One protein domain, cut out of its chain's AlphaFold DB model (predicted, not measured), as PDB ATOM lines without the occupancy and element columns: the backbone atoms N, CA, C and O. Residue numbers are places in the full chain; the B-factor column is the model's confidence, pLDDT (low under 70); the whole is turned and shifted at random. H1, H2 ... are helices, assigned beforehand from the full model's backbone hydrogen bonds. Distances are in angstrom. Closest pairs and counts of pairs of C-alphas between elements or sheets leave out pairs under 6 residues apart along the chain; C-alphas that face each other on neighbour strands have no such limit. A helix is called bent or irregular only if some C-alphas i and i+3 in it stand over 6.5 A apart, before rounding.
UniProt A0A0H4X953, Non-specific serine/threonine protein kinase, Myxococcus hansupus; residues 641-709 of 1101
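What this domain is: This is residues 641 to 709 of the 1101 residues of the protein "Non-specific serine/threonine protein kinase" of Myxococcus hansupus (UniProt A0A0H4X953). One long helix, H3, has two shorter helices packed on it: H1 lies across the beginning of H3 nearly at a right angle, and H2 meets the next part of H3 at a slant. Past these contacts the end of H3, residues 703 to 709, sticks out as a free arm. The printed part has 69 residues with three named helices, in the order H1, H2, H3, and no named strand; the class is all helix, with 53 of the residues in helices. The whole is compact, with a radius of gyration of the C-alphas of 12.3 A, and spans 40 by 29 by 16 A.

How they stand to each other: H3, residues 686 to 709, is the longest helix. H1, residues 641 to 656, touches H3 with residues 647 to 654 alone, and H3 touches H1 with residues 687 to 691 alone. Their closest C-alphas, those of Ala 651 and Pro 688, are 5.4 A apart, and their lines are only just about perpendicular, at 73 degrees. H2, residues 667 to 679, touches H3, which meets it with residues 692 to 699 alone. The closest C-alphas of H2 and H3 are those of Asp 667 and Ala 699, 6.4 A apart, and the two run opposite ways at a steep tilt of 47 degrees. H1 and H2 are close but not clearly touching: their closest C-alphas, those of Leu 643 and Ala 673, are 7.6 A apart. They run opposite ways at a steep tilt of 49 degrees. In H1, H2 and H3 every O i to N i+4 pair is within hydrogen-bond range.

Where its parts are: H3 has 24 residues, from Thr 686, with its C-alpha at (125.547, 175.184, 201.172), to Leu 709, with its C-alpha at (151.227, 196.507, 207.822), a length of 34.0 A. H1 has 16 residues and measures 22.3 A from first to last C-alpha; C-alpha 641 is at (131.361, 161.750, 207.912). H2 has 13 residues, from Asp 667 to Glu 679, and measures 18.0 A. No helix is bent or irregular.

The domain as a whole: The two C-alphas farthest apart, those of Arg 641 and Leu 709, are 40.0 A apart; they are also the first and last printed. The printed part has no cut. The link from H1 to H2, with 10 residues, and the link from H2 to H3, with 6 residues, are both short but not tight. The mean pLDDT of the printed part is 80.9; residues 682 to 683, residue 685 and residues 706 to 709 are under 70, the model's low confidence.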
ATOM      1  N   ARG A 641     132.576 161.377 207.181       80.19
ATOM      2  CA  ARG A 641     131.361 161.750 207.912       80.19
ATOM      3  C   ARG A 641     131.658 162.512 209.203       80.19
ATOM      4  O   ARG A 641     130.930 163.456 209.504       80.19
ATOM      5  N   VAL A 642     132.735 162.177 209.923       79.38
ATOM      6  CA  VAL A 642     133.189 162.950 211.099       79.38
ATOM      7  C   VAL A 642     133.547 164.383 210.705       79.38
ATOM      8  O   VAL A 642     133.125 165.324 211.375       79.38
ATOM      9  N   LEU A 643     134.296 164.569 209.614       81.44
ATOM     10  CA  LEU A 643     134.677 165.903 209.146       81.44
ATOM     11  C   LEU A 643     133.455 166.722 208.714       81.44
ATOM     12  O   LEU A 643     133.325 167.880 209.111       81.44
ATOM     13  N   VAL A 644     132.545 166.123 207.940       79.75
ATOM     14  CA  VAL A 644     131.296 166.777 207.513       79.75
ATOM     15  C   VAL A 644     130.463 167.192 208.727       79.75
ATOM     16  O   VAL A 644     130.022 168.337 208.805       79.75
ATOM     17  N   GLN A 645     130.322 166.310 209.719       79.19
ATOM     18  CA  GLN A 645     129.594 166.592 210.955       79.19
ATOM     19  C   GLN A 645     130.225 167.737 211.762       79.19
ATOM     20  O   GLN A 645     129.506 168.609 212.250       79.19
ATOM     21  N   GLN A 646     131.557 167.784 211.871       84.38
ATOM     22  CA  GLN A 646     132.270 168.888 212.526       84.38
ATOM     23  C   GLN A 646     132.067 170.221 211.796       84.38
ATOM     24  O   GLN A 646     131.841 171.248 212.439       84.38
ATOM     25  N   LEU A 647     132.130 170.210 210.462       85.88
ATOM     26  CA  LEU A 647     131.914 171.400 209.638       85.88
ATOM     27  C   LEU A 647     130.483 171.922 209.753       85.88
ATOM     28  O   LEU A 647     130.279 173.129 209.842       85.88
ATOM     29  N   GLU A 648     129.493 171.037 209.795       81.75
ATOM     30  CA  GLU A 648     128.089 171.418 209.949       81.75
ATOM     31  C   GLU A 648     127.788 171.987 211.331       81.75
ATOM     32  O   GLU A 648     127.126 173.019 211.420       81.75
ATOM     33  N   GLN A 649     128.317 171.382 212.400       82.19
ATOM     34  CA  GLN A 649     128.185 171.934 213.751       82.19
ATOM     35  C   GLN A 649     128.832 173.321 213.857       82.19
ATOM     36  O   GLN A 649     128.238 174.243 214.417       82.19
ATOM     37  N   ALA A 650     130.027 173.494 213.285       85.00
ATOM     38  CA  ALA A 650     130.713 174.781 213.266       85.00
ATOM     39  C   ALA A 650     129.951 175.833 212.442       85.00
ATOM     40  O   ALA A 650     129.772 176.960 212.903       85.00
ATOM     41  N   ALA A 651     129.453 175.457 211.261       85.44
ATOM     42  CA  ALA A 651     128.665 176.333 210.402       85.44
ATOM     43  C   ALA A 651     127.342 176.751 211.063       85.44
ATOM     44  O   ALA A 651     126.965 177.919 210.986       85.44
ATOM     45  N   GLN A 652     126.668 175.832 211.760       82.44
ATOM     46  CA  GLN A 652     125.423 176.112 212.475       82.44
ATOM     47  C   GLN A 652     125.636 177.103 213.627       82.44
ATOM     48  O   GLN A 652     124.882 178.067 213.749       82.44
ATOM     49  N   LEU A 653     126.679 176.910 214.442       83.00
ATOM     50  CA  LEU A 653     127.035 177.839 215.524       83.00
ATOM     51  C   LEU A 653     127.397 179.230 214.987       83.00
ATOM     52  O   LEU A 653     126.961 180.242 215.536       83.00
ATOM     53  N   TRP A 654     128.159 179.274 213.893       89.38
ATOM     54  CA  TRP A 654     128.536 180.512 213.217       89.38
ATOM     55  C   TRP A 654     127.315 181.264 212.668       89.38
ATOM     56  O   TRP A 654     127.208 182.477 212.842       89.38
ATOM     57  N   GLU A 655     126.358 180.557 212.065       85.81
ATOM     58  CA  GLU A 655     125.122 181.149 211.546       85.81
ATOM     59  C   GLU A 655     124.203 181.660 212.666       85.81
ATOM     60  O   GLU A 655     123.755 182.805 212.604       85.81
ATOM     61  N   GLN A 656     123.993 180.873 213.729       81.62
ATOM     62  CA  GLN A 656     123.173 181.270 214.884       81.62
ATOM     63  C   GLN A 656     123.678 182.543 215.574       81.62
ATOM     64  O   GLN A 656     122.893 183.287 216.158       81.62
ATOM     65  N   ARG A 657     124.984 182.812 215.498       82.62
ATOM     66  CA  ARG A 657     125.622 183.999 216.085       82.62
ATOM     67  C   ARG A 657     125.728 185.183 215.124       82.62
ATOM     68  O   ARG A 657     126.379 186.172 215.449       82.62
ATOM     69  N   GLY A 658     125.088 185.108 213.956       85.69
ATOM     70  CA  GLY A 658     125.064 186.200 212.981       85.69
ATOM     71  C   GLY A 658     126.302 186.272 212.085       85.69
ATOM     72  O   GLY A 658     126.644 187.350 211.607       85.69
ATOM     73  N   ARG A 659     126.967 185.135 211.843       88.25
ATOM     74  CA  ARG A 659     128.106 184.976 210.922       88.25
ATOM     75  C   ARG A 659     129.336 185.864 211.224       88.25
ATOM     76  O   ARG A 659     129.890 186.463 210.300       88.25
ATOM     77  N   PRO A 660     129.824 185.958 212.479       83.00
ATOM     78  CA  PRO A 660     130.999 186.768 212.800       83.00
ATOM     79  C   PRO A 660     132.279 186.186 212.176       83.00
ATOM     80  O   PRO A 660     132.567 184.996 212.311       83.00
ATOM     81  N   ASP A 661     133.090 187.032 211.530       76.88
ATOM     82  CA  ASP A 661     134.345 186.619 210.874       76.88
ATOM     83  C   ASP A 661     135.298 185.895 211.854       76.88
ATOM     84  O   ASP A 661     136.013 184.964 211.477       76.88
ATOM     85  N   GLU A 662     135.323 186.292 213.128       75.62
ATOM     86  CA  GLU A 662     136.259 185.784 214.145       75.62
ATOM     87  C   GLU A 662     135.999 184.330 214.566       75.62
ATOM     88  O   GLU A 662     136.952 183.626 214.903       75.62
ATOM     89  N   GLU A 663     134.761 183.847 214.449       78.94
ATOM     90  CA  GLU A 663     134.375 182.489 214.861       78.94
ATOM     91  C   GLU A 663     134.531 181.435 213.753       78.94
ATOM     92  O   GLU A 663     134.306 180.246 213.977       78.94
ATOM     93  N   THR A 664     134.973 181.838 212.558       86.12
ATOM     94  CA  THR A 664     135.417 180.873 211.539       86.12
ATOM     95  C   THR A 664     136.686 180.146 211.993       86.12
ATOM     96  O   THR A 664     137.521 180.704 212.722       86.12
ATOM     97  N   TRP A 665     136.862 178.894 211.552       88.06
ATOM     98  CA  TRP A 665     137.982 178.047 211.981       88.06
ATOM     99  C   TRP A 665     139.351 178.724 211.793       88.06
ATOM    100  O   TRP A 665     139.550 179.438 210.803       88.06
ATOM    101  N   PRO A 666     140.313 178.522 212.718       84.75
ATOM    102  CA  PRO A 666     141.669 179.054 212.585       84.75
ATOM    103  C   PRO A 666     142.318 178.653 211.255       84.75
ATOM    104  O   PRO A 666     142.078 177.554 210.766       84.75
ATOM    105  N   ASP A 667     143.196 179.495 210.702       81.31
ATOM    106  CA  ASP A 667     143.765 179.314 209.353       81.31
ATOM    107  C   ASP A 667     144.450 177.944 209.136       81.31
ATOM    108  O   ASP A 667     144.501 177.439 208.014       81.31
ATOM    109  N   ALA A 668     144.982 177.317 210.192       80.94
ATOM    110  CA  ALA A 668     145.527 175.959 210.133       80.94
ATOM    111  C   ALA A 668     144.425 174.893 209.979       80.94
ATOM    112  O   ALA A 668     144.481 174.087 209.050       80.94
ATOM    113  N   ALA A 669     143.394 174.937 210.830       82.06
ATOM    114  CA  ALA A 669     142.254 174.021 210.781       82.06
ATOM    115  C   ALA A 669     141.416 174.212 209.505       82.06
ATOM    116  O   ALA A 669     140.994 173.238 208.892       82.06
ATOM    117  N   LEU A 670     141.238 175.458 209.054       87.00
ATOM    118  CA  LEU A 670     140.549 175.791 207.808       87.00
ATOM    119  C   LEU A 670     141.264 175.200 206.583       87.00
ATOM    120  O   LEU A 670     140.613 174.615 205.721       87.00
ATOM    121  N   ARG A 671     142.597 175.323 206.503       83.94
ATOM    122  CA  ARG A 671     143.382 174.727 205.407       83.94
ATOM    123  C   ARG A 671     143.303 173.205 205.419       83.94
ATOM    124  O   ARG A 671     143.103 172.618 204.365       83.94
ATOM    125  N   GLN A 672     143.401 172.586 206.596       85.25
ATOM    126  CA  GLN A 672     143.262 171.136 206.739       85.25
ATOM    127  C   GLN A 672     141.870 170.650 206.310       85.25
ATOM    128  O   GLN A 672     141.754 169.619 205.654       85.25
ATOM    129  N   ALA A 673     140.818 171.400 206.650       82.31
ATOM    130  CA  ALA A 673     139.452 171.092 206.243       82.31
ATOM    131  C   ALA A 673     139.264 171.204 204.727       82.31
ATOM    132  O   ALA A 673     138.766 170.267 204.112       82.31
ATOM    133  N   LEU A 674     139.709 172.312 204.119       85.31
ATOM    134  CA  LEU A 674     139.648 172.526 202.668       85.31
ATOM    135  C   LEU A 674     140.422 171.445 201.904       85.31
ATOM    136  O   LEU A 674     139.908 170.911 200.927       85.31
ATOM    137  N   GLN A 675     141.611 171.081 202.389       85.38
ATOM    138  CA  GLN A 675     142.425 170.020 201.800       85.38
ATOM    139  C   GLN A 675     141.700 168.668 201.838       85.38
ATOM    140  O   GLN A 675     141.591 168.016 200.809       85.38
ATOM    141  N   ARG A 676     141.141 168.266 202.988       82.88
ATOM    142  CA  ARG A 676     140.405 166.994 203.107       82.88
ATOM    143  C   ARG A 676     139.127 166.959 202.269       82.88
ATOM    144  O   ARG A 676     138.793 165.921 201.710       82.88
ATOM    145  N   VAL A 677     138.425 168.088 202.170       78.25
ATOM    146  CA  VAL A 677     137.241 168.228 201.308       78.25
ATOM    147  C   VAL A 677     137.611 168.005 199.840       78.25
ATOM    148  O   VAL A 677     136.888 167.308 199.132       78.25
ATOM    149  N   GLU A 678     138.749 168.537 199.394       78.62
ATOM    150  CA  GLU A 678     139.249 168.360 198.028       78.62
ATOM    151  C   GLU A 678     139.797 166.941 197.779       78.62
ATOM    152  O   GLU A 678     139.435 166.308 196.786       78.62
ATOM    153  N   GLU A 679     140.601 166.405 198.703       76.25
ATOM    154  CA  GLU A 679     141.202 165.065 198.628       76.25
ATOM    155  C   GLU A 679     140.149 163.955 198.573       76.25
ATOM    156  O   GLU A 679     140.227 163.065 197.725       76.25
ATOM    157  N   TRP A 680     139.146 164.016 199.451       73.06
ATOM    158  CA  TRP A 680     138.075 163.018 199.511       73.06
ATOM    159  C   TRP A 680     136.912 163.342 198.565       73.06
ATOM    160  O   TRP A 680     135.957 162.574 198.487       73.06
ATOM    161  N   ARG A 681     136.992 164.453 197.813       72.38
ATOM    162  CA  ARG A 681     135.934 164.948 196.910       72.38
ATOM    163  C   ARG A 681     134.568 165.048 197.600       72.38
ATOM    164  O   ARG A 681     133.527 164.735 197.012       72.38
ATOM    165  N   ILE A 682     134.586 165.499 198.853       69.12
ATOM    166  CA  ILE A 682     133.399 165.624 199.696       69.12
ATOM    167  C   ILE A 682     132.505 166.703 199.105       69.12
ATOM    168  O   ILE A 682     132.892 167.870 199.007       69.12
ATOM    169  N   HIS A 683     131.284 166.332 198.748       67.75
ATOM    170  CA  HIS A 683     130.287 167.319 198.366       67.75
ATOM    171  C   HIS A 683     129.702 167.941 199.631       67.75
ATOM    172  O   HIS A 683     129.010 167.283 200.407       67.75
ATOM    173  N   LEU A 684     130.054 169.208 199.863       70.50
ATOM    174  CA  LEU A 684     129.592 169.957 201.022       70.50
ATOM    175  C   LEU A 684     128.265 170.665 200.732       70.50
ATOM    176  O   LEU A 684     128.182 171.375 199.721       70.50
ATOM    177  N   PRO A 685     127.299 170.591 201.658       69.06
ATOM    178  CA  PRO A 685     126.083 171.396 201.616       69.06
ATOM    179  C   PRO A 685     126.382 172.899 201.669       69.06
ATOM    180  O   PRO A 685     127.458 173.323 202.108       69.06
ATOM    181  N   THR A 686     125.405 173.720 201.279       73.94
ATOM    182  CA  THR A 686     125.547 175.184 201.172       73.94
ATOM    183  C   THR A 686     126.051 175.833 202.464       73.94
ATOM    184  O   THR A 686     126.976 176.640 202.424       73.94
ATOM    185  N   ARG A 687     125.539 175.424 203.634       79.75
ATOM    186  CA  ARG A 687     125.940 175.987 204.940       79.75
ATOM    187  C   ARG A 687     127.434 175.767 205.280       79.75
ATOM    188  O   ARG A 687     128.138 176.756 205.488       79.75
ATOM    189  N   PRO A 688     127.967 174.528 205.328       83.81
ATOM    190  CA  PRO A 688     129.406 174.284 205.493       83.81
ATOM    191  C   PRO A 688     130.280 174.952 204.433       83.81
ATOM    192  O   PRO A 688     131.379 175.416 204.741       83.81
ATOM    193  N   ARG A 689     129.798 175.012 203.188       85.94
ATOM    194  CA  ARG A 689     130.507 175.651 202.077       85.94
ATOM    195  C   ARG A 689     130.670 177.153 202.316       85.94
ATOM    196  O   ARG A 689     131.788 177.657 202.217       85.94
ATOM    197  N   ASP A 690     129.598 177.837 202.709       85.62
ATOM    198  CA  ASP A 690     129.613 179.260 203.064       85.62
ATOM    199  C   ASP A 690     130.537 179.541 204.257       85.62
ATOM    200  O   ASP A 690     131.291 180.515 204.243       85.62
ATOM    201  N   PHE A 691     130.525 178.669 205.271       91.00
ATOM    202  CA  PHE A 691     131.412 178.772 206.434       91.00
ATOM    203  C   PHE A 691     132.896 178.689 206.044       91.00
ATOM    204  O   PHE A 691     133.708 179.521 206.466       91.00
ATOM    205  N   LEU A 692     133.261 177.714 205.204       89.62
ATOM    206  CA  LEU A 692     134.630 177.566 204.709       89.62
ATOM    207  C   LEU A 692     135.045 178.738 203.811       89.62
ATOM    208  O   LEU A 692     136.171 179.227 203.925       89.62
ATOM    209  N   GLU A 693     134.144 179.230 202.960       88.00
ATOM    210  CA  GLU A 693     134.416 180.375 202.091       88.00
ATOM    211  C   GLU A 693     134.598 181.669 202.899       88.00
ATOM    212  O   GLU A 693     135.534 182.428 202.639       88.00
ATOM    213  N   ALA A 694     133.784 181.897 203.933       86.88
ATOM    214  CA  ALA A 694     133.951 183.023 204.852       86.88
ATOM    215  C   ALA A 694     135.308 182.965 205.574       86.88
ATOM    216  O   ALA A 694     136.043 183.959 205.614       86.88
ATOM    217  N   GLY A 695     135.700 181.779 206.056       89.06
ATOM    218  CA  GLY A 695     137.034 181.548 206.611       89.06
ATOM    219  C   GLY A 695     138.145 181.849 205.597       89.06
ATOM    220  O   GLY A 695     139.134 182.513 205.928       89.06
ATOM    221  N   ARG A 696     137.973 181.428 204.337       88.06
ATOM    222  CA  ARG A 696     138.942 181.655 203.252       88.06
ATOM    223  C   ARG A 696     139.099 183.142 202.956       88.06
ATOM    224  O   ARG A 696     140.221 183.646 202.862       88.06
ATOM    225  N   GLN A 697     137.993 183.874 202.876       85.00
ATOM    226  CA  GLN A 697     138.001 185.321 202.676       85.00
ATOM    227  C   GLN A 697     138.672 186.051 203.841       85.00
ATOM    228  O   GLN A 697     139.464 186.968 203.605       85.00
ATOM    229  N   ARG A 698     138.436 185.625 205.088       86.31
ATOM    230  CA  ARG A 698     139.135 186.162 206.264       86.31
ATOM    231  C   ARG A 698     140.642 185.943 206.179       86.31
ATOM    232  O   ARG A 698     141.400 186.893 206.385       86.31
ATOM    233  N   ALA A 699     141.081 184.729 205.845       82.00
ATOM    234  CA  ALA A 699     142.499 184.411 205.690       82.00
ATOM    235  C   ALA A 699     143.152 185.296 204.610       82.00
ATOM    236  O   ALA A 699     144.222 185.870 204.828       82.00
ATOM    237  N   LEU A 700     142.463 185.517 203.483       82.38
ATOM    238  CA  LEU A 700     142.913 186.426 202.422       82.38
ATOM    239  C   LEU A 700     142.960 187.896 202.878       82.38
ATOM    240  O   LEU A 700     143.928 188.598 202.570       82.38
ATOM    241  N   ARG A 701     141.961 188.378 203.631       81.38
ATOM    242  CA  ARG A 701     141.946 189.741 204.201       81.38
ATOM    243  C   ARG A 701     143.089 189.941 205.198       81.38
ATOM    244  O   ARG A 701     143.796 190.940 205.090       81.38
ATOM    245  N   ARG A 702     143.341 188.981 206.095       78.75
ATOM    246  CA  ARG A 702     144.473 189.015 207.041       78.75
ATOM    247  C   ARG A 702     145.820 188.953 206.328       78.75
ATOM    248  O   ARG A 702     146.728 189.691 206.696       78.75
ATOM    249  N   ALA A 703     145.951 188.149 205.273       75.69
ATOM    250  CA  ALA A 703     147.157 188.124 204.447       75.69
ATOM    251  C   ALA A 703     147.407 189.482 203.766       75.69
ATOM    252  O   ALA A 703     148.539 189.966 203.750       75.69
ATOM    253  N   ARG A 704     146.353 190.142 203.260       77.69
ATOM    254  CA  ARG A 704     146.442 191.504 202.709       77.69
ATOM    255  C   ARG A 704     146.776 192.541 203.780       77.69
ATOM    256  O   ARG A 704     147.659 193.353 203.540       77.69
ATOM    257  N   GLN A 705     146.149 192.491 204.955       73.25
ATOM    258  CA  GLN A 705     146.449 193.387 206.078       73.25
ATOM    259  C   GLN A 705     147.879 193.209 206.594       73.25
ATOM    260  O   GLN A 705     148.545 194.203 206.843       73.25
ATOM    261  N   ARG A 706     148.399 191.977 206.683       69.38
ATOM    262  CA  ARG A 706     149.814 191.718 207.007       69.38
ATOM    263  C   ARG A 706     150.745 192.312 205.953       69.38
ATOM    264  O   ARG A 706     151.709 192.972 206.315       69.38
ATOM    265  N   LYS A 707     150.433 192.155 204.660       67.88
ATOM    266  CA  LYS A 707     151.181 192.815 203.571       67.88
ATOM    267  C   LYS A 707     151.112 194.344 203.664       67.88
ATOM    268  O   LYS A 707     152.121 195.003 203.438       67.88
ATOM    269  N   TRP A 708     149.965 194.902 204.047       68.56
ATOM    270  CA  TRP A 708     149.773 196.343 204.236       68.56
ATOM    271  C   TRP A 708     150.519 196.880 205.466       68.56
ATOM    272  O   TRP A 708     151.173 197.909 205.369       68.56
ATOM    273  N   LEU A 709     150.486 196.172 206.599       64.38
ATOM    274  CA  LEU A 709     151.227 196.507 207.822       64.38
ATOM    275  C   LEU A 709     152.743 196.401 207.612       64.38
ATOM    276  O   LEU A 709     153.477 197.282 208.052       64.38
TER     277      LEU A 709